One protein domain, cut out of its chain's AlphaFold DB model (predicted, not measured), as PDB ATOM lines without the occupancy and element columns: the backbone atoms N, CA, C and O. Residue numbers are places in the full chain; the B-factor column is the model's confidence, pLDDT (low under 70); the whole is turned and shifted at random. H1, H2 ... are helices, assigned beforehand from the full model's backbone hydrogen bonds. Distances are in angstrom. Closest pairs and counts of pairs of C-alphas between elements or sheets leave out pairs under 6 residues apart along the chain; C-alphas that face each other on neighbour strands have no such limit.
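This is residues 22 to 151 of the 232 residues of an uncharacterized protein of Dictyoglomus sp. NZ13-RE01 (UniProt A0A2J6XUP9). Two long helices, H7 and H5, make a V: they meet through residues 130 to 133 and 91 to 98 and spread apart from there, with H7 running through the middle of the domain. H3 packs on H5, H2 stands across the open end of the V and meets H7 there, and H1 crosses the same part of H7. The printed part has 130 residues with seven named helices, H1 to H7 in chain order, and no named strand; the class is all helix, with mostly crossed packing. It is compact and rounded, with a radius of gyration of the C-alphas of 15.0 A and spans of 40 by 35 by 29 A.

H7, the longest helix, holds residues 126 to 149 and measures 34.3 A, from C-alpha 126 at (-25.836, -34.639, -26.390) to C-alpha 149 at (-13.647, -49.118, 2.221). H5 is residues 88 to 107, 28.6 A, and H2 is residues 42 to 61, 28.9 A, with C-alpha 42 at (-24.838, -63.730, -8.904). H3 is residues 63 to 73, 15.2 A, and H1 is residues 27 to 35, 13.3 A. H4, residues 80 to 84, and H6, residues 121 to 124, measure 6.5 A and 5.4 A.

H7 is a hub that touches H5, H2 and H1. It touches H5 at a steep tilt of 50 degrees, the same way; the closest C-alphas, of Leu 94 and Leu 130, are 7.1 A apart. With residues 143 to 148 alone it touches residues 52 to 56 of H2, about perpendicular at 74 degrees, the closest C-alphas being those of Gln 56 and Cys 147, 5.7 A apart; with residues 141 to 146 alone it touches H1, about perpendicular at 82 degrees, the closest C-alphas being those of Thr 30 in H1 and Lys 142 in H7, 5.9 A apart. H3 touches residues 97 to 105 of H5 at a shallow tilt of 22 degrees, opposite ways, with the C-alphas of Leu 72 and Leu 101 closest at 6.6 A. H4 and H5 only just touch, only at the corner, with 3 pairs of C-alphas within 8 A, the closest being those of Leu 83 and Lys 91, 7.1 A. H6 is close to H7 but not clearly touching: the C-alphas of Leu 121 and Phe 129 are 5.4 A apart. H2 and H5 are apart. In H3, H4 and H5 every O i to N i+4 pair is within hydrogen-bond range, against 14 of 16 in H2, 19 of 20 in H7 and 2 of 5 in H1, where 6 of 6 O i to N i+3 pairs are; H6 is too short for such an i+4 pair.

The two C-alphas farthest apart, of Glu 42 and Glu 89, are 42.1 A apart, and each lies in a stretch that stands free, residues 38 to 43 and 84 to 89. The printed part has no cut, and the link from H5 to H6, residues 108 to 120, is long. The mean pLDDT of the printed part is 76.7; it is under 70 in residues 22 to 50, 78, 146 and 148 to 151.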
ATOM      1  N   PHE A  22     -15.502 -41.459   3.258       58.97
ATOM      2  CA  PHE A  22     -16.381 -41.001   2.183       58.97
ATOM      3  C   PHE A  22     -15.723 -39.848   1.409       58.97
ATOM      4  O   PHE A  22     -15.798 -38.704   1.852       58.97
ATOM      5  N   PRO A  23     -15.105 -40.102   0.237       53.94
ATOM      6  CA  PRO A  23     -14.545 -39.052  -0.622       53.94
ATOM      7  C   PRO A  23     -15.622 -38.224  -1.351       53.94
ATOM      8  O   PRO A  23     -15.290 -37.322  -2.121       53.94
ATOM      9  N   PHE A  24     -16.900 -38.536  -1.110       63.78
ATOM     10  CA  PHE A  24     -18.085 -37.901  -1.680       63.78
ATOM     11  C   PHE A  24     -19.140 -37.709  -0.585       63.78
ATOM     12  O   PHE A  24     -19.375 -38.620   0.210       63.78
ATOM     13  N   GLU A  25     -19.836 -36.571  -0.589       55.81
ATOM     14  CA  GLU A  25     -20.859 -36.229   0.418       55.81
ATOM     15  C   GLU A  25     -22.005 -37.263   0.517       55.81
ATOM     16  O   GLU A  25     -22.578 -37.429   1.587       55.81
ATOM     17  N   TRP A  26     -22.310 -37.986  -0.572       49.69
ATOM     18  CA  TRP A  26     -23.434 -38.939  -0.695       49.69
ATOM     19  C   TRP A  26     -23.000 -40.416  -0.535       49.69
ATOM     20  O   TRP A  26     -23.687 -41.363  -0.944       49.69
ATOM     21  N   GLY A  27     -21.797 -40.648  -0.001       49.47
ATOM     22  CA  GLY A  27     -21.239 -41.993   0.139       49.47
ATOM     23  C   GLY A  27     -21.984 -42.879   1.153       49.47
ATOM     24  O   GLY A  27     -22.003 -44.102   0.993       49.47
ATOM     25  N   LYS A  28     -22.656 -42.290   2.155       49.22
ATOM     26  CA  LYS A  28     -23.385 -43.033   3.206       49.22
ATOM     27  C   LYS A  28     -24.666 -43.689   2.676       49.22
ATOM     28  O   LYS A  28     -24.943 -44.848   2.982       49.22
ATOM     29  N   GLU A  29     -25.413 -42.992   1.827       46.94
ATOM     30  CA  GLU A  29     -26.625 -43.469   1.141       46.94
ATOM     31  C   GLU A  29     -26.309 -44.643   0.204       46.94
ATOM     32  O   GLU A  29     -27.109 -45.556  -0.005       46.94
ATOM     33  N   THR A  30     -25.098 -44.630  -0.338       46.94
ATOM     34  CA  THR A  30     -24.630 -45.558  -1.359       46.94
ATOM     35  C   THR A  30     -24.325 -46.958  -0.799       46.94
ATOM     36  O   THR A  30     -24.532 -47.966  -1.481       46.94
ATOM     37  N   LEU A  31     -23.944 -47.044   0.481       47.56
ATOM     38  CA  LEU A  31     -23.794 -48.303   1.229       47.56
ATOM     39  C   LEU A  31     -25.114 -49.036   1.428       47.56
ATOM     40  O   LEU A  31     -25.163 -50.262   1.348       47.56
ATOM     41  N   TYR A  32     -26.196 -48.291   1.662       42.16
ATOM     42  CA  TYR A  32     -27.520 -48.884   1.765       42.16
ATOM     43  C   TYR A  32     -27.879 -49.604   0.459       42.16
ATOM     44  O   TYR A  32     -28.306 -50.752   0.509       42.16
ATOM     45  N   TYR A  33     -27.621 -49.006  -0.709       41.03
ATOM     46  CA  TYR A  33     -27.871 -49.666  -1.999       41.03
ATOM     47  C   TYR A  33     -27.073 -50.971  -2.164       41.03
ATOM     48  O   TYR A  33     -27.628 -51.968  -2.613       41.03
ATOM     49  N   LEU A  34     -25.790 -50.983  -1.778       42.88
ATOM     50  CA  LEU A  34     -24.944 -52.191  -1.784       42.88
ATOM     51  C   LEU A  34     -25.461 -53.300  -0.858       42.88
ATOM     52  O   LEU A  34     -25.138 -54.461  -1.064       42.88
ATOM     53  N   TYR A  35     -26.260 -52.961   0.153       43.78
ATOM     54  CA  TYR A  35     -26.906 -53.951   1.006       43.78
ATOM     55  C   TYR A  35     -28.175 -54.547   0.360       43.78
ATOM     56  O   TYR A  35     -28.484 -55.719   0.561       43.78
ATOM     57  N   TYR A  36     -28.916 -53.767  -0.435       42.59
ATOM     58  CA  TYR A  36     -30.201 -54.166  -1.033       42.59
ATOM     59  C   TYR A  36     -30.074 -54.956  -2.358       42.59
ATOM     60  O   TYR A  36     -30.953 -54.833  -3.216       42.59
ATOM     61  N   PHE A  37     -29.016 -55.758  -2.547       42.31
ATOM     62  CA  PHE A  37     -28.849 -56.591  -3.750       42.31
ATOM     63  C   PHE A  37     -30.097 -57.443  -4.026       42.31
ATOM     64  O   PHE A  37     -30.611 -58.138  -3.143       42.31
ATOM     65  N   GLN A  38     -30.598 -57.383  -5.262       35.38
ATOM     66  CA  GLN A  38     -31.772 -58.148  -5.670       35.38
ATOM     67  C   GLN A  38     -31.376 -59.565  -6.100       35.38
ATOM     68  O   GLN A  38     -30.281 -59.819  -6.601       35.38
ATOM     69  N   LYS A  39     -32.289 -60.515  -5.881       34.59
ATOM     70  CA  LYS A  39     -32.073 -61.931  -6.190       34.59
ATOM     71  C   LYS A  39     -31.876 -62.113  -7.704       34.59
ATOM     72  O   LYS A  39     -32.779 -61.769  -8.462       34.59
ATOM     73  N   GLY A  40     -30.740 -62.682  -8.127       35.00
ATOM     74  CA  GLY A  40     -30.451 -63.013  -9.534       35.00
ATOM     75  C   GLY A  40     -29.171 -62.413 -10.139       35.00
ATOM     76  O   GLY A  40     -28.809 -62.785 -11.250       35.00
ATOM     77  N   GLU A  41     -28.451 -61.533  -9.435       41.22
ATOM     78  CA  GLU A  41     -27.247 -60.855  -9.967       41.22
ATOM     79  C   GLU A  41     -25.926 -61.642  -9.771       41.22
ATOM     80  O   GLU A  41     -24.841 -61.136 -10.032       41.22
ATOM     81  N   GLU A  42     -25.984 -62.907  -9.351       38.28
ATOM     82  CA  GLU A  42     -24.838 -63.730  -8.904       38.28
ATOM     83  C   GLU A  42     -23.694 -63.852  -9.935       38.28
ATOM     84  O   GLU A  42     -22.513 -63.726  -9.599       38.28
ATOM     85  N   ALA A  43     -24.030 -64.041 -11.215       38.44
ATOM     86  CA  ALA A  43     -23.045 -64.097 -12.301       38.44
ATOM     87  C   ALA A  43     -22.492 -62.712 -12.693       38.44
ATOM     88  O   ALA A  43     -21.398 -62.627 -13.262       38.44
ATOM     89  N   LEU A  44     -23.234 -61.639 -12.392       46.28
ATOM     90  CA  LEU A  44     -22.774 -60.257 -12.520       46.28
ATOM     91  C   LEU A  44     -21.732 -59.979 -11.429       46.28
ATOM     92  O   LEU A  44     -20.598 -59.625 -11.744       46.28
ATOM     93  N   ILE A  45     -22.081 -60.298 -10.177       47.75
ATOM     94  CA  ILE A  45     -21.248 -60.135  -8.979       47.75
ATOM     95  C   ILE A  45     -19.878 -60.802  -9.149       47.75
ATOM     96  O   ILE A  45     -18.868 -60.184  -8.835       47.75
ATOM     97  N   SER A  46     -19.795 -62.024  -9.684       47.38
ATOM     98  CA  SER A  46     -18.500 -62.705  -9.884       47.38
ATOM     99  C   SER A  46     -17.572 -61.974 -10.875       47.38
ATOM    100  O   SER A  46     -16.365 -61.870 -10.649       47.38
ATOM    101  N   LYS A  47     -18.129 -61.397 -11.952       52.56
ATOM    102  CA  LYS A  47     -17.361 -60.584 -12.914       52.56
ATOM    103  C   LYS A  47     -16.983 -59.228 -12.325       52.56
ATOM    104  O   LYS A  47     -15.819 -58.839 -12.400       52.56
ATOM    105  N   GLU A  48     -17.938 -58.553 -11.691       61.41
ATOM    106  CA  GLU A  48     -17.714 -57.271 -11.021       61.41
ATOM    107  C   GLU A  48     -16.682 -57.392  -9.895       61.41
ATOM    108  O   GLU A  48     -15.820 -56.533  -9.788       61.41
ATOM    109  N   GLN A  49     -16.675 -58.478  -9.113       63.38
ATOM    110  CA  GLN A  49     -15.656 -58.735  -8.087       63.38
ATOM    111  C   GLN A  49     -14.237 -58.780  -8.665       63.38
ATOM    112  O   GLN A  49     -13.304 -58.282  -8.031       63.38
ATOM    113  N   MET A  50     -14.045 -59.372  -9.850       67.00
ATOM    114  CA  MET A  50     -12.732 -59.398 -10.497       67.00
ATOM    115  C   MET A  50     -12.324 -57.997 -10.972       67.00
ATOM    116  O   MET A  50     -11.197 -57.574 -10.728       67.00
ATOM    117  N   GLU A  51     -13.244 -57.259 -11.594       73.94
ATOM    118  CA  GLU A  51     -12.997 -55.895 -12.085       73.94
ATOM    119  C   GLU A  51     -12.771 -54.898 -10.924       73.94
ATOM    120  O   GLU A  51     -11.852 -54.081 -10.981       73.94
ATOM    121  N   ILE A  52     -13.506 -55.037  -9.815       74.75
ATOM    122  CA  ILE A  52     -13.313 -54.284  -8.565       74.75
ATOM    123  C   ILE A  52     -11.928 -54.550  -7.966       74.75
ATOM    124  O   ILE A  52     -11.251 -53.600  -7.577       74.75
ATOM    125  N   ARG A  53     -11.460 -55.808  -7.927       73.25
ATOM    126  CA  ARG A  53     -10.107 -56.135  -7.432       73.25
ATOM    127  C   ARG A  53      -9.016 -55.477  -8.278       73.25
ATOM    128  O   ARG A  53      -8.092 -54.898  -7.713       73.25
ATOM    129  N   ILE A  54      -9.152 -55.500  -9.607       81.81
ATOM    130  CA  ILE A  54      -8.215 -54.830 -10.525       81.81
ATOM    131  C   ILE A  54      -8.196 -53.314 -10.256       81.81
ATOM    132  O   ILE A  54      -7.125 -52.710 -10.169       81.81
ATOM    133  N   PHE A  55      -9.360 -52.695 -10.039       85.81
ATOM    134  CA  PHE A  55      -9.455 -51.277  -9.677       85.81
ATOM    135  C   PHE A  55      -8.868 -50.971  -8.288       85.81
ATOM    136  O   PHE A  55      -8.178 -49.968  -8.122       85.81
ATOM    137  N   GLN A  56      -9.045 -51.852  -7.301       78.00
ATOM    138  CA  GLN A  56      -8.423 -51.735  -5.975       78.00
ATOM    139  C   GLN A  56      -6.893 -51.841  -6.020       78.00
ATOM    140  O   GLN A  56      -6.205 -51.079  -5.337       78.00
ATOM    141  N   GLU A  57      -6.343 -52.753  -6.823       81.88
ATOM    142  CA  GLU A  57      -4.898 -52.850  -7.059       81.88
ATOM    143  C   GLU A  57      -4.367 -51.605  -7.783       81.88
ATOM    144  O   GLU A  57      -3.341 -51.048  -7.380       81.88
ATOM    145  N   TRP A  58      -5.105 -51.092  -8.774       90.62
ATOM    146  CA  TRP A  58      -4.774 -49.830  -9.438       90.62
ATOM    147  C   TRP A  58      -4.765 -48.644  -8.455       90.62
ATOM    148  O   TRP A  58      -3.806 -47.876  -8.472       90.62
ATOM    149  N   ILE A  59      -5.739 -48.528  -7.538       85.75
ATOM    150  CA  ILE A  59      -5.747 -47.488  -6.484       85.75
ATOM    151  C   ILE A  59      -4.504 -47.591  -5.589       85.75
ATOM    152  O   ILE A  59      -3.870 -46.574  -5.292       85.75
ATOM    153  N   LYS A  60      -4.150 -48.806  -5.142       82.56
ATOM    154  CA  LYS A  60      -2.986 -49.032  -4.264       82.56
ATOM    155  C   LYS A  60      -1.685 -48.566  -4.922       82.56
ATOM    156  O   LYS A  60      -0.868 -47.938  -4.248       82.56
ATOM    157  N   ASN A  61      -1.534 -48.837  -6.218       87.62
ATOM    158  CA  ASN A  61      -0.325 -48.533  -6.983       87.62
ATOM    159  C   ASN A  61      -0.270 -47.075  -7.484       87.62
ATOM    160  O   ASN A  61       0.816 -46.507  -7.561       87.62
ATOM    161  N   ASN A  62      -1.417 -46.443  -7.759       91.06
ATOM    162  CA  ASN A  62      -1.509 -45.139  -8.436       91.06
ATOM    163  C   ASN A  62      -2.211 -44.068  -7.577       91.06
ATOM    164  O   ASN A  62      -3.068 -43.326  -8.054       91.06
ATOM    165  N   LYS A  63      -1.866 -43.964  -6.282       86.00
ATOM    166  CA  LYS A  63      -2.552 -43.062  -5.324       86.00
ATOM    167  C   LYS A  63      -2.696 -41.609  -5.803       86.00
ATOM    168  O   LYS A  63      -3.728 -40.992  -5.559       86.00
ATOM    169  N   ARG A  64      -1.677 -41.046  -6.466       89.50
ATOM    170  CA  ARG A  64      -1.704 -39.657  -6.969       89.50
ATOM    171  C   ARG A  64      -2.754 -39.475  -8.067       89.50
ATOM    172  O   ARG A  64      -3.508 -38.500  -8.049       89.50
ATOM    173  N   ASP A  65      -2.798 -40.415  -8.996       93.12
ATOM    174  CA  ASP A  65      -3.703 -40.387 -10.140       93.12
ATOM    175  C   ASP A  65      -5.128 -40.726  -9.706       93.12
ATOM    176  O   ASP A  65      -6.077 -40.089 -10.152       93.12
ATOM    177  N   PHE A  66      -5.281 -41.597  -8.704       91.94
ATOM    178  CA  PHE A  66      -6.546 -41.793  -8.005       91.94
ATOM    179  C   PHE A  66      -7.074 -40.493  -7.375       91.94
ATOM    180  O   PHE A  66      -8.197 -40.100  -7.677       91.94
ATOM    181  N   PHE A  67      -6.290 -39.757  -6.575       87.12
ATOM    182  CA  PHE A  67      -6.757 -38.473  -6.018       87.12
ATOM    183  C   PHE A  67      -7.100 -37.436  -7.100       87.12
ATOM    184  O   PHE A  67      -8.034 -36.647  -6.939       87.12
ATOM    185  N   THR A  68      -6.382 -37.457  -8.223       91.50
ATOM    186  CA  THR A  68      -6.666 -36.591  -9.374       91.50
ATOM    187  C   THR A  68      -7.981 -36.997 -10.053       91.50
ATOM    188  O   THR A  68      -8.817 -36.136 -10.321       91.50
ATOM    189  N   PHE A  69      -8.227 -38.298 -10.228       93.44
ATOM    190  CA  PHE A  69      -9.482 -38.858 -10.736       93.44
ATOM    191  C   PHE A  69     -10.681 -38.489  -9.848       93.44
ATOM    192  O   PHE A  69     -11.687 -37.997 -10.358       93.44
ATOM    193  N   ILE A  70     -10.552 -38.614  -8.520       89.31
ATOM    194  CA  ILE A  70     -11.560 -38.153  -7.546       89.31
ATOM    195  C   ILE A  70     -11.857 -36.660  -7.724       89.31
ATOM    196  O   ILE A  70     -13.021 -36.258  -7.755       89.31
ATOM    197  N   SER A  71     -10.817 -35.835  -7.872       87.38
ATOM    198  CA  SER A  71     -10.959 -34.389  -8.083       87.38
ATOM    199  C   SER A  71     -11.674 -34.046  -9.395       87.38
ATOM    200  O   SER A  71     -12.436 -33.082  -9.439       87.38
ATOM    201  N   LEU A  72     -11.491 -34.842 -10.456       90.31
ATOM    202  CA  LEU A  72     -12.218 -34.682 -11.720       90.31
ATOM    203  C   LEU A  72     -13.685 -35.125 -11.610       90.31
ATOM    204  O   LEU A  72     -14.566 -34.364 -12.003       90.31
ATOM    205  N   ILE A  73     -13.963 -36.291 -11.013       90.00
ATOM    206  CA  ILE A  73     -15.334 -36.786 -10.766       90.00
ATOM    207  C   ILE A  73     -16.134 -35.772  -9.937       90.00
ATOM    208  O   ILE A  73     -17.274 -35.455 -10.274       90.00
ATOM    209  N   ASN A  74     -15.521 -35.194  -8.899       85.06
ATOM    210  CA  ASN A  74     -16.148 -34.187  -8.037       85.06
ATOM    211  C   ASN A  74     -16.533 -32.876  -8.752       85.06
ATOM    212  O   ASN A  74     -17.294 -32.084  -8.190       85.06
ATOM    213  N   LYS A  75     -16.070 -32.635  -9.989       86.56
ATOM    214  CA  LYS A  75     -16.545 -31.505 -10.807       86.56
ATOM    215  C   LYS A  75     -17.937 -31.743 -11.396       86.56
ATOM    216  O   LYS A  75     -18.627 -30.762 -11.656       86.56
ATOM    217  N   ILE A  76     -18.353 -33.002 -11.587       82.56
ATOM    218  CA  ILE A  76     -19.678 -33.331 -12.138       82.56
ATOM    219  C   ILE A  76     -20.790 -32.919 -11.166       82.56
ATOM    220  O   ILE A  76     -21.799 -32.393 -11.616       82.56
ATOM    221  N   LYS A  77     -20.609 -33.118  -9.850       72.19
ATOM    222  CA  LYS A  77     -21.649 -32.886  -8.821       72.19
ATOM    223  C   LYS A  77     -22.994 -33.552  -9.197       72.19
ATOM    224  O   LYS A  77     -23.040 -34.466 -10.013       72.19
ATOM    225  N   ASP A  78     -24.098 -33.137  -8.578       69.19
ATOM    226  CA  ASP A  78     -25.447 -33.524  -9.007       69.19
ATOM    227  C   ASP A  78     -26.151 -32.339  -9.684       69.19
ATOM    228  O   ASP A  78     -26.936 -31.637  -9.051       69.19
ATOM    229  N   PHE A  79     -25.868 -32.117 -10.973       79.00
ATOM    230  CA  PHE A  79     -26.513 -31.072 -11.786       79.00
ATOM    231  C   PHE A  79     -27.892 -31.476 -12.352       79.00
ATOM    232  O   PHE A  79     -28.377 -30.866 -13.310       79.00
ATOM    233  N   ARG A  80     -28.556 -32.520 -11.824       78.19
ATOM    234  CA  ARG A  80     -29.837 -32.998 -12.391       78.19
ATOM    235  C   ARG A  80     -30.939 -31.939 -12.338       78.19
ATOM    236  O   ARG A  80     -31.764 -31.888 -13.246       78.19
ATOM    237  N   LYS A  81     -30.967 -31.087 -11.307       79.75
ATOM    238  CA  LYS A  81     -31.970 -30.009 -11.184       79.75
ATOM    239  C   LYS A  81     -31.735 -28.901 -12.209       79.75
ATOM    240  O   LYS A  81     -32.686 -28.329 -12.729       79.75
ATOM    241  N   GLU A  82     -30.477 -28.624 -12.501       81.75
ATOM    242  CA  GLU A  82     -30.015 -27.576 -13.395       81.75
ATOM    243  C   GLU A  82     -30.101 -27.990 -14.874       81.75
ATOM    244  O   GLU A  82     -30.392 -27.160 -15.734       81.75
ATOM    245  N   LEU A  83     -29.935 -29.280 -15.187       81.38
ATOM    246  CA  LEU A  83     -30.260 -29.801 -16.519       81.38
ATOM    247  C   LEU A  83     -31.758 -29.664 -16.831       81.38
ATOM    248  O   LEU A  83     -32.102 -29.287 -17.951       81.38
ATOM    249  N   LEU A  84     -32.647 -29.881 -15.850       81.06
ATOM    250  CA  LEU A  84     -34.095 -29.676 -16.023       81.06
ATOM    251  C   LEU A  84     -34.466 -28.216 -16.335       81.06
ATOM    252  O   LEU A  84     -35.497 -27.979 -16.962       81.06
ATOM    253  N   THR A  85     -33.642 -27.235 -15.944       82.69
ATOM    254  CA  THR A  85     -33.840 -25.820 -16.313       82.69
ATOM    255  C   THR A  85     -33.205 -25.445 -17.658       82.69
ATOM    256  O   THR A  85     -33.285 -24.288 -18.064       82.69
ATOM    257  N   ASN A  86     -32.626 -26.412 -18.384       75.88
ATOM    258  CA  ASN A  86     -32.053 -26.252 -19.725       75.88
ATOM    259  C   ASN A  86     -30.937 -25.188 -19.842       75.88
ATOM    260  O   ASN A  86     -30.736 -24.596 -20.904       75.88
ATOM    261  N   SER A  87     -30.154 -24.972 -18.778       79.12
ATOM    262  CA  SER A  87     -29.020 -24.037 -18.804       79.12
ATOM    263  C   SER A  87     -27.908 -24.486 -19.770       79.12
ATOM    264  O   SER A  87     -27.195 -25.459 -19.517       79.12
ATOM    265  N   ILE A  88     -27.727 -23.737 -20.866       81.62
ATOM    266  CA  ILE A  88     -26.716 -23.988 -21.917       81.62
ATOM    267  C   ILE A  88     -25.289 -23.976 -21.347       81.62
ATOM    268  O   ILE A  88     -24.444 -24.773 -21.758       81.62
ATOM    269  N   GLU A  89     -25.021 -23.100 -20.376       86.06
ATOM    270  CA  GLU A  89     -23.726 -23.006 -19.695       86.06
ATOM    271  C   GLU A  89     -23.395 -24.307 -18.953       86.06
ATOM    272  O   GLU A  89     -22.285 -24.824 -19.066       86.06
ATOM    273  N   ILE A  90     -24.383 -24.890 -18.268       85.94
ATOM    274  CA  ILE A  90     -24.215 -26.118 -17.482       85.94
ATOM    275  C   ILE A  90     -24.083 -27.343 -18.390       85.94
ATOM    276  O   ILE A  90     -23.229 -28.188 -18.127       85.94
ATOM    277  N   LYS A  91     -24.832 -27.403 -19.505       88.56
ATOM    278  CA  LYS A  91     -24.615 -28.421 -20.553       88.56
ATOM    279  C   LYS A  91     -23.179 -28.355 -21.087       88.56
ATOM    280  O   LYS A  91     -22.460 -29.350 -21.051       88.56
ATOM    281  N   SER A  92     -22.723 -27.163 -21.476       89.94
ATOM    282  CA  SER A  92     -21.370 -26.929 -22.005       89.94
ATOM    283  C   SER A  92     -20.265 -27.280 -20.995       89.94
ATOM    284  O   SER A  92     -19.249 -27.878 -21.354       89.94
ATOM    285  N   TYR A  93     -20.469 -26.938 -19.719       90.31
ATOM    286  CA  TYR A  93     -19.558 -27.259 -18.619       90.31
ATOM    287  C   TYR A  93     -19.460 -28.772 -18.373       90.31
ATOM    288  O   TYR A  93     -18.352 -29.308 -18.278       90.31
ATOM    289  N   LEU A  94     -20.601 -29.470 -18.343       89.88
ATOM    290  CA  LEU A  94     -20.663 -30.925 -18.194       89.88
ATOM    291  C   LEU A  94     -20.009 -31.666 -19.364       89.88
ATOM    292  O   LEU A  94     -19.220 -32.574 -19.117       89.88
ATOM    293  N   LEU A  95     -20.270 -31.260 -20.612       92.50
ATOM    294  CA  LEU A  95     -19.617 -31.843 -21.794       92.50
ATOM    295  C   LEU A  95     -18.091 -31.726 -21.707       92.50
ATOM    296  O   LEU A  95     -17.378 -32.687 -21.998       92.50
ATOM    297  N   LYS A  96     -17.585 -30.568 -21.262       92.88
ATOM    298  CA  LYS A  96     -16.148 -30.368 -21.061       92.88
ATOM    299  C   LYS A  96     -15.590 -31.291 -19.975       92.88
ATOM    300  O   LYS A  96     -14.592 -31.955 -20.223       92.88
ATOM    301  N   ILE A  97     -16.229 -31.369 -18.804       92.12
ATOM    302  CA  ILE A  97     -15.781 -32.259 -17.716       92.12
ATOM    303  C   ILE A  97     -15.805 -33.724 -18.152       92.12
ATOM    304  O   ILE A  97     -14.877 -34.463 -17.837       92.12
ATOM    305  N   ALA A  98     -16.849 -34.143 -18.866       92.69
ATOM    306  CA  ALA A  98     -16.977 -35.507 -19.355       92.69
ATOM    307  C   ALA A  98     -15.839 -35.859 -20.323       92.69
ATOM    308  O   ALA A  98     -15.213 -36.903 -20.167       92.69
ATOM    309  N   LYS A  99     -15.499 -34.952 -21.246       92.88
ATOM    310  CA  LYS A  99     -14.345 -35.120 -22.134       92.88
ATOM    311  C   LYS A  99     -13.012 -35.144 -21.370       92.88
ATOM    312  O   LYS A  99     -12.212 -36.047 -21.590       92.88
ATOM    313  N   ASP A 100     -12.793 -34.201 -20.447       93.75
ATOM    314  CA  ASP A 100     -11.590 -34.163 -19.597       93.75
ATOM    315  C   ASP A 100     -11.431 -35.484 -18.798       93.75
ATOM    316  O   ASP A 100     -10.315 -35.952 -18.573       93.75
ATOM    317  N   LEU A 101     -12.544 -36.096 -18.368       94.12
ATOM    318  CA  LEU A 101     -12.577 -37.390 -17.674       94.12
ATOM    319  C   LEU A 101     -12.302 -38.580 -18.594       94.12
ATOM    320  O   LEU A 101     -11.528 -39.450 -18.204       94.12
ATOM    321  N   GLU A 102     -12.908 -38.627 -19.779       94.06
ATOM    322  CA  GLU A 102     -12.686 -39.685 -20.775       94.06
ATOM    323  C   GLU A 102     -11.206 -39.742 -21.186       94.06
ATOM    324  O   GLU A 102     -10.572 -40.799 -21.110       94.06
ATOM    325  N   GLU A 103     -10.624 -38.583 -21.514       94.75
ATOM    326  CA  GLU A 103      -9.198 -38.451 -21.826       94.75
ATOM    327  C   GLU A 103      -8.320 -38.884 -20.638       94.75
ATOM    328  O   GLU A 103      -7.338 -39.604 -20.828       94.75
ATOM    329  N   TYR A 104      -8.677 -38.518 -19.400       95.75
ATOM    330  CA  TYR A 104      -7.908 -38.907 -18.213       95.75
ATOM    331  C   TYR A 104      -7.996 -40.411 -17.897       95.75
ATOM    332  O   TYR A 104      -6.974 -41.028 -17.583       95.75
ATOM    333  N   ILE A 105      -9.185 -41.015 -18.018       94.44
ATOM    334  CA  ILE A 105      -9.413 -42.462 -17.855       94.44
ATOM    335  C   ILE A 105      -8.542 -43.246 -18.840       94.44
ATOM    336  O   ILE A 105      -7.859 -44.191 -18.435       94.44
ATOM    337  N   PHE A 106      -8.523 -42.821 -20.107       94.06
ATOM    338  CA  PHE A 106      -7.705 -43.431 -21.150       94.06
ATOM    339  C   PHE A 106      -6.203 -43.271 -20.870       94.06
ATOM    340  O   PHE A 106      -5.476 -44.263 -20.818       94.06
ATOM    341  N   LEU A 107      -5.732 -42.042 -20.621       95.88
ATOM    342  CA  LEU A 107      -4.307 -41.752 -20.419       95.88
ATOM    343  C   LEU A 107      -3.709 -42.463 -19.194       95.88
ATOM    344  O   LEU A 107      -2.568 -42.919 -19.259       95.88
ATOM    345  N   GLN A 108      -4.462 -42.582 -18.095       95.50
ATOM    346  CA  GLN A 108      -4.001 -43.266 -16.875       95.50
ATOM    347  C   GLN A 108      -4.344 -44.765 -16.833       95.50
ATOM    348  O   GLN A 108      -4.079 -45.427 -15.827       95.50
ATOM    349  N   ASN A 109      -4.923 -45.309 -17.914       93.38
ATOM    350  CA  ASN A 109      -5.380 -46.698 -18.016       93.38
ATOM    351  C   ASN A 109      -6.235 -47.124 -16.807       93.38
ATOM    352  O   ASN A 109      -6.007 -48.176 -16.207       93.38
ATOM    353  N   ILE A 110      -7.193 -46.276 -16.411       93.75
ATOM    354  CA  ILE A 110      -8.023 -46.518 -15.226       93.75
ATOM    355  C   ILE A 110      -8.963 -47.703 -15.519       93.75
ATOM    356  O   ILE A 110      -9.778 -47.609 -16.439       93.75
ATOM    357  N   PRO A 111      -8.901 -48.815 -14.761       90.75
ATOM    358  CA  PRO A 111      -9.654 -50.028 -15.071       90.75
ATOM    359  C   PRO A 111     -11.094 -49.927 -14.546       90.75
ATOM    360  O   PRO A 111     -11.456 -50.525 -13.534       90.75
ATOM    361  N   ILE A 112     -11.914 -49.126 -15.225       88.94
ATOM    362  CA  ILE A 112     -13.337 -48.945 -14.919       88.94
ATOM    363  C   ILE A 112     -14.099 -50.267 -15.169       88.94
ATOM    364  O   ILE A 112     -14.030 -50.790 -16.284       88.94
ATOM    365  N   PRO A 113     -14.838 -50.821 -14.182       80.06
ATOM    366  CA  PRO A 113     -15.680 -52.001 -14.390       80.06
ATOM    367  C   PRO A 113     -16.726 -51.814 -15.496       80.06
ATOM    368  O   PRO A 113     -17.304 -50.738 -15.666       80.06
ATOM    369  N   LYS A 114     -17.019 -52.881 -16.240       78.75
ATOM    370  CA  LYS A 114     -17.852 -52.829 -17.455       78.75
ATOM    371  C   LYS A 114     -19.311 -52.487 -17.182       78.75
ATOM    372  O   LYS A 114     -19.968 -51.918 -18.049       78.75
ATOM    373  N   SER A 115     -19.821 -52.795 -15.992       72.44
ATOM    374  CA  SER A 115     -21.174 -52.409 -15.568       72.44
ATOM    375  C   SER A 115     -21.337 -50.902 -15.335       72.44
ATOM    376  O   SER A 115     -22.463 -50.402 -15.283       72.44
ATOM    377  N   ILE A 116     -20.226 -50.166 -15.235       80.88
ATOM    378  CA  ILE A 116     -20.180 -48.712 -15.045       80.88
ATOM    379  C   ILE A 116     -19.365 -48.029 -16.157       80.88
ATOM    380  O   ILE A 116     -18.739 -46.994 -15.930       80.88
ATOM    381  N   ASN A 117     -19.351 -48.623 -17.356       83.06
ATOM    382  CA  ASN A 117     -18.584 -48.123 -18.496       83.06
ATOM    383  C   ASN A 117     -18.906 -46.649 -18.813       83.06
ATOM    384  O   ASN A 117     -20.034 -46.194 -18.608       83.06
ATOM    385  N   PHE A 118     -17.915 -45.907 -19.312       88.69
ATOM    386  CA  PHE A 118     -18.090 -44.494 -19.648       88.69
ATOM    387  C   PHE A 118     -19.069 -44.344 -20.835       88.69
ATOM    388  O   PHE A 118     -18.964 -45.117 -21.792       88.69
ATOM    389  N   PRO A 119     -20.045 -43.416 -20.788       91.06
ATOM    390  CA  PRO A 119     -21.030 -43.262 -21.859       91.06
ATOM    391  C   PRO A 119     -20.408 -42.659 -23.129       91.06
ATOM    392  O   PRO A 119     -19.475 -41.868 -23.050       91.06
ATOM    393  N   SER A 120     -20.960 -42.986 -24.302       90.69
ATOM    394  CA  SER A 120     -20.495 -42.470 -25.599       90.69
ATOM    395  C   SER A 120     -21.382 -41.332 -26.105       90.69
ATOM    396  O   SER A 120     -22.571 -41.523 -26.371       90.69
ATOM    397  N   LEU A 121     -20.802 -40.142 -26.301       90.75
ATOM    398  CA  LEU A 121     -21.511 -38.989 -26.876       90.75
ATOM    399  C   LEU A 121     -21.965 -39.252 -28.323       90.75
ATOM    400  O   LEU A 121     -23.019 -38.769 -28.735       90.75
ATOM    401  N   GLN A 122     -21.188 -40.030 -29.085       91.00
ATOM    402  CA  GLN A 122     -21.483 -40.348 -30.488       91.00
ATOM    403  C   GLN A 122     -22.691 -41.284 -30.634       91.00
ATOM    404  O   GLN A 122     -23.441 -41.162 -31.599       91.00
ATOM    405  N   GLU A 123     -22.886 -42.200 -29.683       91.38
ATOM    406  CA  GLU A 123     -23.981 -43.179 -29.705       91.38
ATOM    407  C   GLU A 123     -25.280 -42.617 -29.115       91.38
ATOM    408  O   GLU A 123     -26.368 -42.933 -29.594       91.38
ATOM    409  N   LEU A 124     -25.174 -41.789 -28.070       90.31
ATOM    410  CA  LEU A 124     -26.323 -41.314 -27.292       90.31
ATOM    411  C   LEU A 124     -26.892 -39.975 -27.791       90.31
ATOM    412  O   LEU A 124     -28.083 -39.708 -27.606       90.31
ATOM    413  N   GLY A 125     -26.057 -39.129 -28.402       90.94
ATOM    414  CA  GLY A 125     -26.364 -37.716 -28.633       90.94
ATOM    415  C   GLY A 125     -26.294 -36.882 -27.345       90.94
ATOM    416  O   GLY A 125     -26.325 -37.413 -26.236       90.94
ATOM    417  N   GLU A 126     -26.191 -35.557 -27.487       90.06
ATOM    418  CA  GLU A 126     -25.836 -34.639 -26.390       90.06
ATOM    419  C   GLU A 126     -26.735 -34.761 -25.148       90.06
ATOM    420  O   GLU A 126     -26.239 -34.894 -24.031       90.06
ATOM    421  N   GLU A 127     -28.057 -34.743 -25.327       86.56
ATOM    422  CA  GLU A 127     -28.992 -34.709 -24.200       86.56
ATOM    423  C   GLU A 127     -28.990 -36.018 -23.398       86.56
ATOM    424  O   GLU A 127     -28.859 -35.986 -22.174       86.56
ATOM    425  N   ASN A 128     -29.038 -37.173 -24.069       89.25
ATOM    426  CA  ASN A 128     -28.954 -38.477 -23.402       89.25
ATOM    427  C   ASN A 128     -27.572 -38.704 -22.776       89.25
ATOM    428  O   ASN A 128     -27.485 -39.249 -21.679       89.25
ATOM    429  N   PHE A 129     -26.497 -38.261 -23.438       93.38
ATOM    430  CA  PHE A 129     -25.140 -38.334 -22.899       93.38
ATOM    431  C   PHE A 129     -25.011 -37.566 -21.582       93.38
ATOM    432  O   PHE A 129     -24.449 -38.093 -20.627       93.38
ATOM    433  N   LEU A 130     -25.573 -36.357 -21.484       91.06
ATOM    434  CA  LEU A 130     -25.557 -35.576 -20.243       91.06
ATOM    435  C   LEU A 130     -26.294 -36.286 -19.098       91.06
ATOM    436  O   LEU A 130     -25.785 -36.323 -17.975       91.06
ATOM    437  N   TRP A 131     -27.445 -36.905 -19.372       89.62
ATOM    438  CA  TRP A 131     -28.155 -37.722 -18.381       89.62
ATOM    439  C   TRP A 131     -27.369 -38.978 -17.985       89.62
ATOM    440  O   TRP A 131     -27.261 -39.274 -16.790       89.62
ATOM    441  N   GLU A 132     -26.762 -39.678 -18.945       90.81
ATOM    442  CA  GLU A 132     -25.930 -40.846 -18.650       90.81
ATOM    443  C   GLU A 132     -24.605 -40.493 -17.964       90.81
ATOM    444  O   GLU A 132     -24.116 -41.297 -17.181       90.81
ATOM    445  N   ILE A 133     -24.055 -39.286 -18.130       92.38
ATOM    446  CA  ILE A 133     -22.906 -38.806 -17.343       92.38
ATOM    447  C   ILE A 133     -23.279 -38.621 -15.866       92.38
ATOM    448  O   ILE A 133     -22.498 -38.990 -14.988       92.38
ATOM    449  N   LEU A 134     -24.483 -38.124 -15.558       88.38
ATOM    450  CA  LEU A 134     -24.956 -38.015 -14.168       88.38
ATOM    451  C   LEU A 134     -25.327 -39.390 -13.571       88.38
ATOM    452  O   LEU A 134     -25.063 -39.655 -12.399       88.38
ATOM    453  N   SER A 135     -25.874 -40.297 -14.387       86.69
ATOM    454  CA  SER A 135     -26.071 -41.722 -14.062       86.69
ATOM    455  C   SER A 135     -24.735 -42.423 -13.772       86.69
ATOM    456  O   SER A 135     -24.584 -43.100 -12.751       86.69
ATOM    457  N   TRP A 136     -23.734 -42.209 -14.629       90.19
ATOM    458  CA  TRP A 136     -22.371 -42.719 -14.506       90.19
ATOM    459  C   TRP A 136     -21.680 -42.189 -13.253       90.19
ATOM    460  O   TRP A 136     -21.130 -42.987 -12.502       90.19
ATOM    461  N   TYR A 137     -21.788 -40.886 -12.966       87.31
ATOM    462  CA  TYR A 137     -21.283 -40.273 -11.734       87.31
ATOM    463  C   TYR A 137     -21.772 -41.027 -10.487       87.31
ATOM    464  O   TYR A 137     -20.960 -41.468  -9.676       87.31
ATOM    465  N   LEU A 138     -23.080 -41.288 -10.369       80.44
ATOM    466  CA  LEU A 138     -23.641 -42.038  -9.235       80.44
ATOM    467  C   LEU A 138     -23.128 -43.490  -9.162       80.44
ATOM    468  O   LEU A 138     -22.906 -44.021  -8.070       80.44
ATOM    469  N   LYS A 139     -22.907 -44.134 -10.313       82.00
ATOM    470  CA  LYS A 139     -22.351 -45.495 -10.400       82.00
ATOM    471  C   LYS A 139     -20.860 -45.540 -10.023       82.00
ATOM    472  O   LYS A 139     -20.453 -46.432  -9.280       82.00
ATOM    473  N   ILE A 140     -20.045 -44.584 -10.476       85.12
ATOM    474  CA  ILE A 140     -18.599 -44.567 -10.205       85.12
ATOM    475  C   ILE A 140     -18.284 -44.142  -8.769       85.12
ATOM    476  O   ILE A 140     -17.432 -44.775  -8.146       85.12
ATOM    477  N   ILE A 141     -19.005 -43.171  -8.181       81.38
ATOM    478  CA  ILE A 141     -18.814 -42.825  -6.757       81.38
ATOM    479  C   ILE A 141     -19.153 -44.011  -5.847       81.38
ATOM    480  O   ILE A 141     -18.470 -44.219  -4.844       81.38
ATOM    481  N   LYS A 142     -20.147 -44.833  -6.224       74.44
ATOM    482  CA  LYS A 142     -20.487 -46.089  -5.539       74.44
ATOM    483  C   LYS A 142     -19.342 -47.079  -5.590       74.44
ATOM    484  O   LYS A 142     -18.907 -47.546  -4.542       74.44
ATOM    485  N   THR A 143     -18.834 -47.364  -6.783       77.44
ATOM    486  CA  THR A 143     -17.721 -48.299  -6.956       77.44
ATOM    487  C   THR A 143     -16.464 -47.809  -6.253       77.44
ATOM    488  O   THR A 143     -15.814 -48.591  -5.580       77.44
ATOM    489  N   ILE A 144     -16.147 -46.518  -6.297       78.62
ATOM    490  CA  ILE A 144     -15.007 -45.952  -5.566       78.62
ATOM    491  C   ILE A 144     -15.195 -46.069  -4.049       78.62
ATOM    492  O   ILE A 144     -14.295 -46.553  -3.365       78.62
ATOM    493  N   THR A 145     -16.358 -45.660  -3.528       70.31
ATOM    494  CA  THR A 145     -16.684 -45.759  -2.093       70.31
ATOM    495  C   THR A 145     -16.638 -47.210  -1.626       70.31
ATOM    496  O   THR A 145     -16.195 -47.476  -0.513       70.31
ATOM    497  N   PHE A 146     -17.027 -48.154  -2.485       69.19
ATOM    498  CA  PHE A 146     -16.810 -49.572  -2.250       69.19
ATOM    499  C   PHE A 146     -15.307 -49.908  -2.223       69.19
ATOM    500  O   PHE A 146     -14.784 -50.411  -1.234       69.19
ATOM    501  N   CYS A 147     -14.570 -49.585  -3.280       73.31
ATOM    502  CA  CYS A 147     -13.187 -50.017  -3.454       73.31
ATOM    503  C   CYS A 147     -12.249 -49.575  -2.321       73.31
ATOM    504  O   CYS A 147     -11.422 -50.381  -1.899       73.31
ATOM    505  N   ILE A 148     -12.393 -48.343  -1.817       67.56
ATOM    506  CA  ILE A 148     -11.556 -47.802  -0.728       67.56
ATOM    507  C   ILE A 148     -11.893 -48.383   0.652       67.56
ATOM    508  O   ILE A 148     -11.003 -48.552   1.480       67.56
ATOM    509  N   ASN A 149     -13.167 -48.689   0.907       55.59
ATOM    510  CA  ASN A 149     -13.647 -49.118   2.221       55.59
ATOM    511  C   ASN A 149     -13.767 -50.636   2.354       55.59
ATOM    512  O   ASN A 149     -13.956 -51.130   3.457       55.59
ATOM    513  N   PHE A 150     -13.720 -51.371   1.244       55.84
ATOM    514  CA  PHE A 150     -14.021 -52.799   1.189       55.84
ATOM    515  C   PHE A 150     -12.906 -53.541   0.422       55.84
ATOM    516  O   PHE A 150     -13.131 -54.263  -0.549       55.84
ATOM    517  N   PHE A 151     -11.656 -53.307   0.850       49.25
ATOM    518  CA  PHE A 151     -10.414 -53.788   0.217       49.25
ATOM    519  C   PHE A 151     -10.193 -55.310   0.229       49.25
ATOM    520  O   PHE A 151      -9.243 -55.780  -0.406       49.25
TER     521      PHE A 151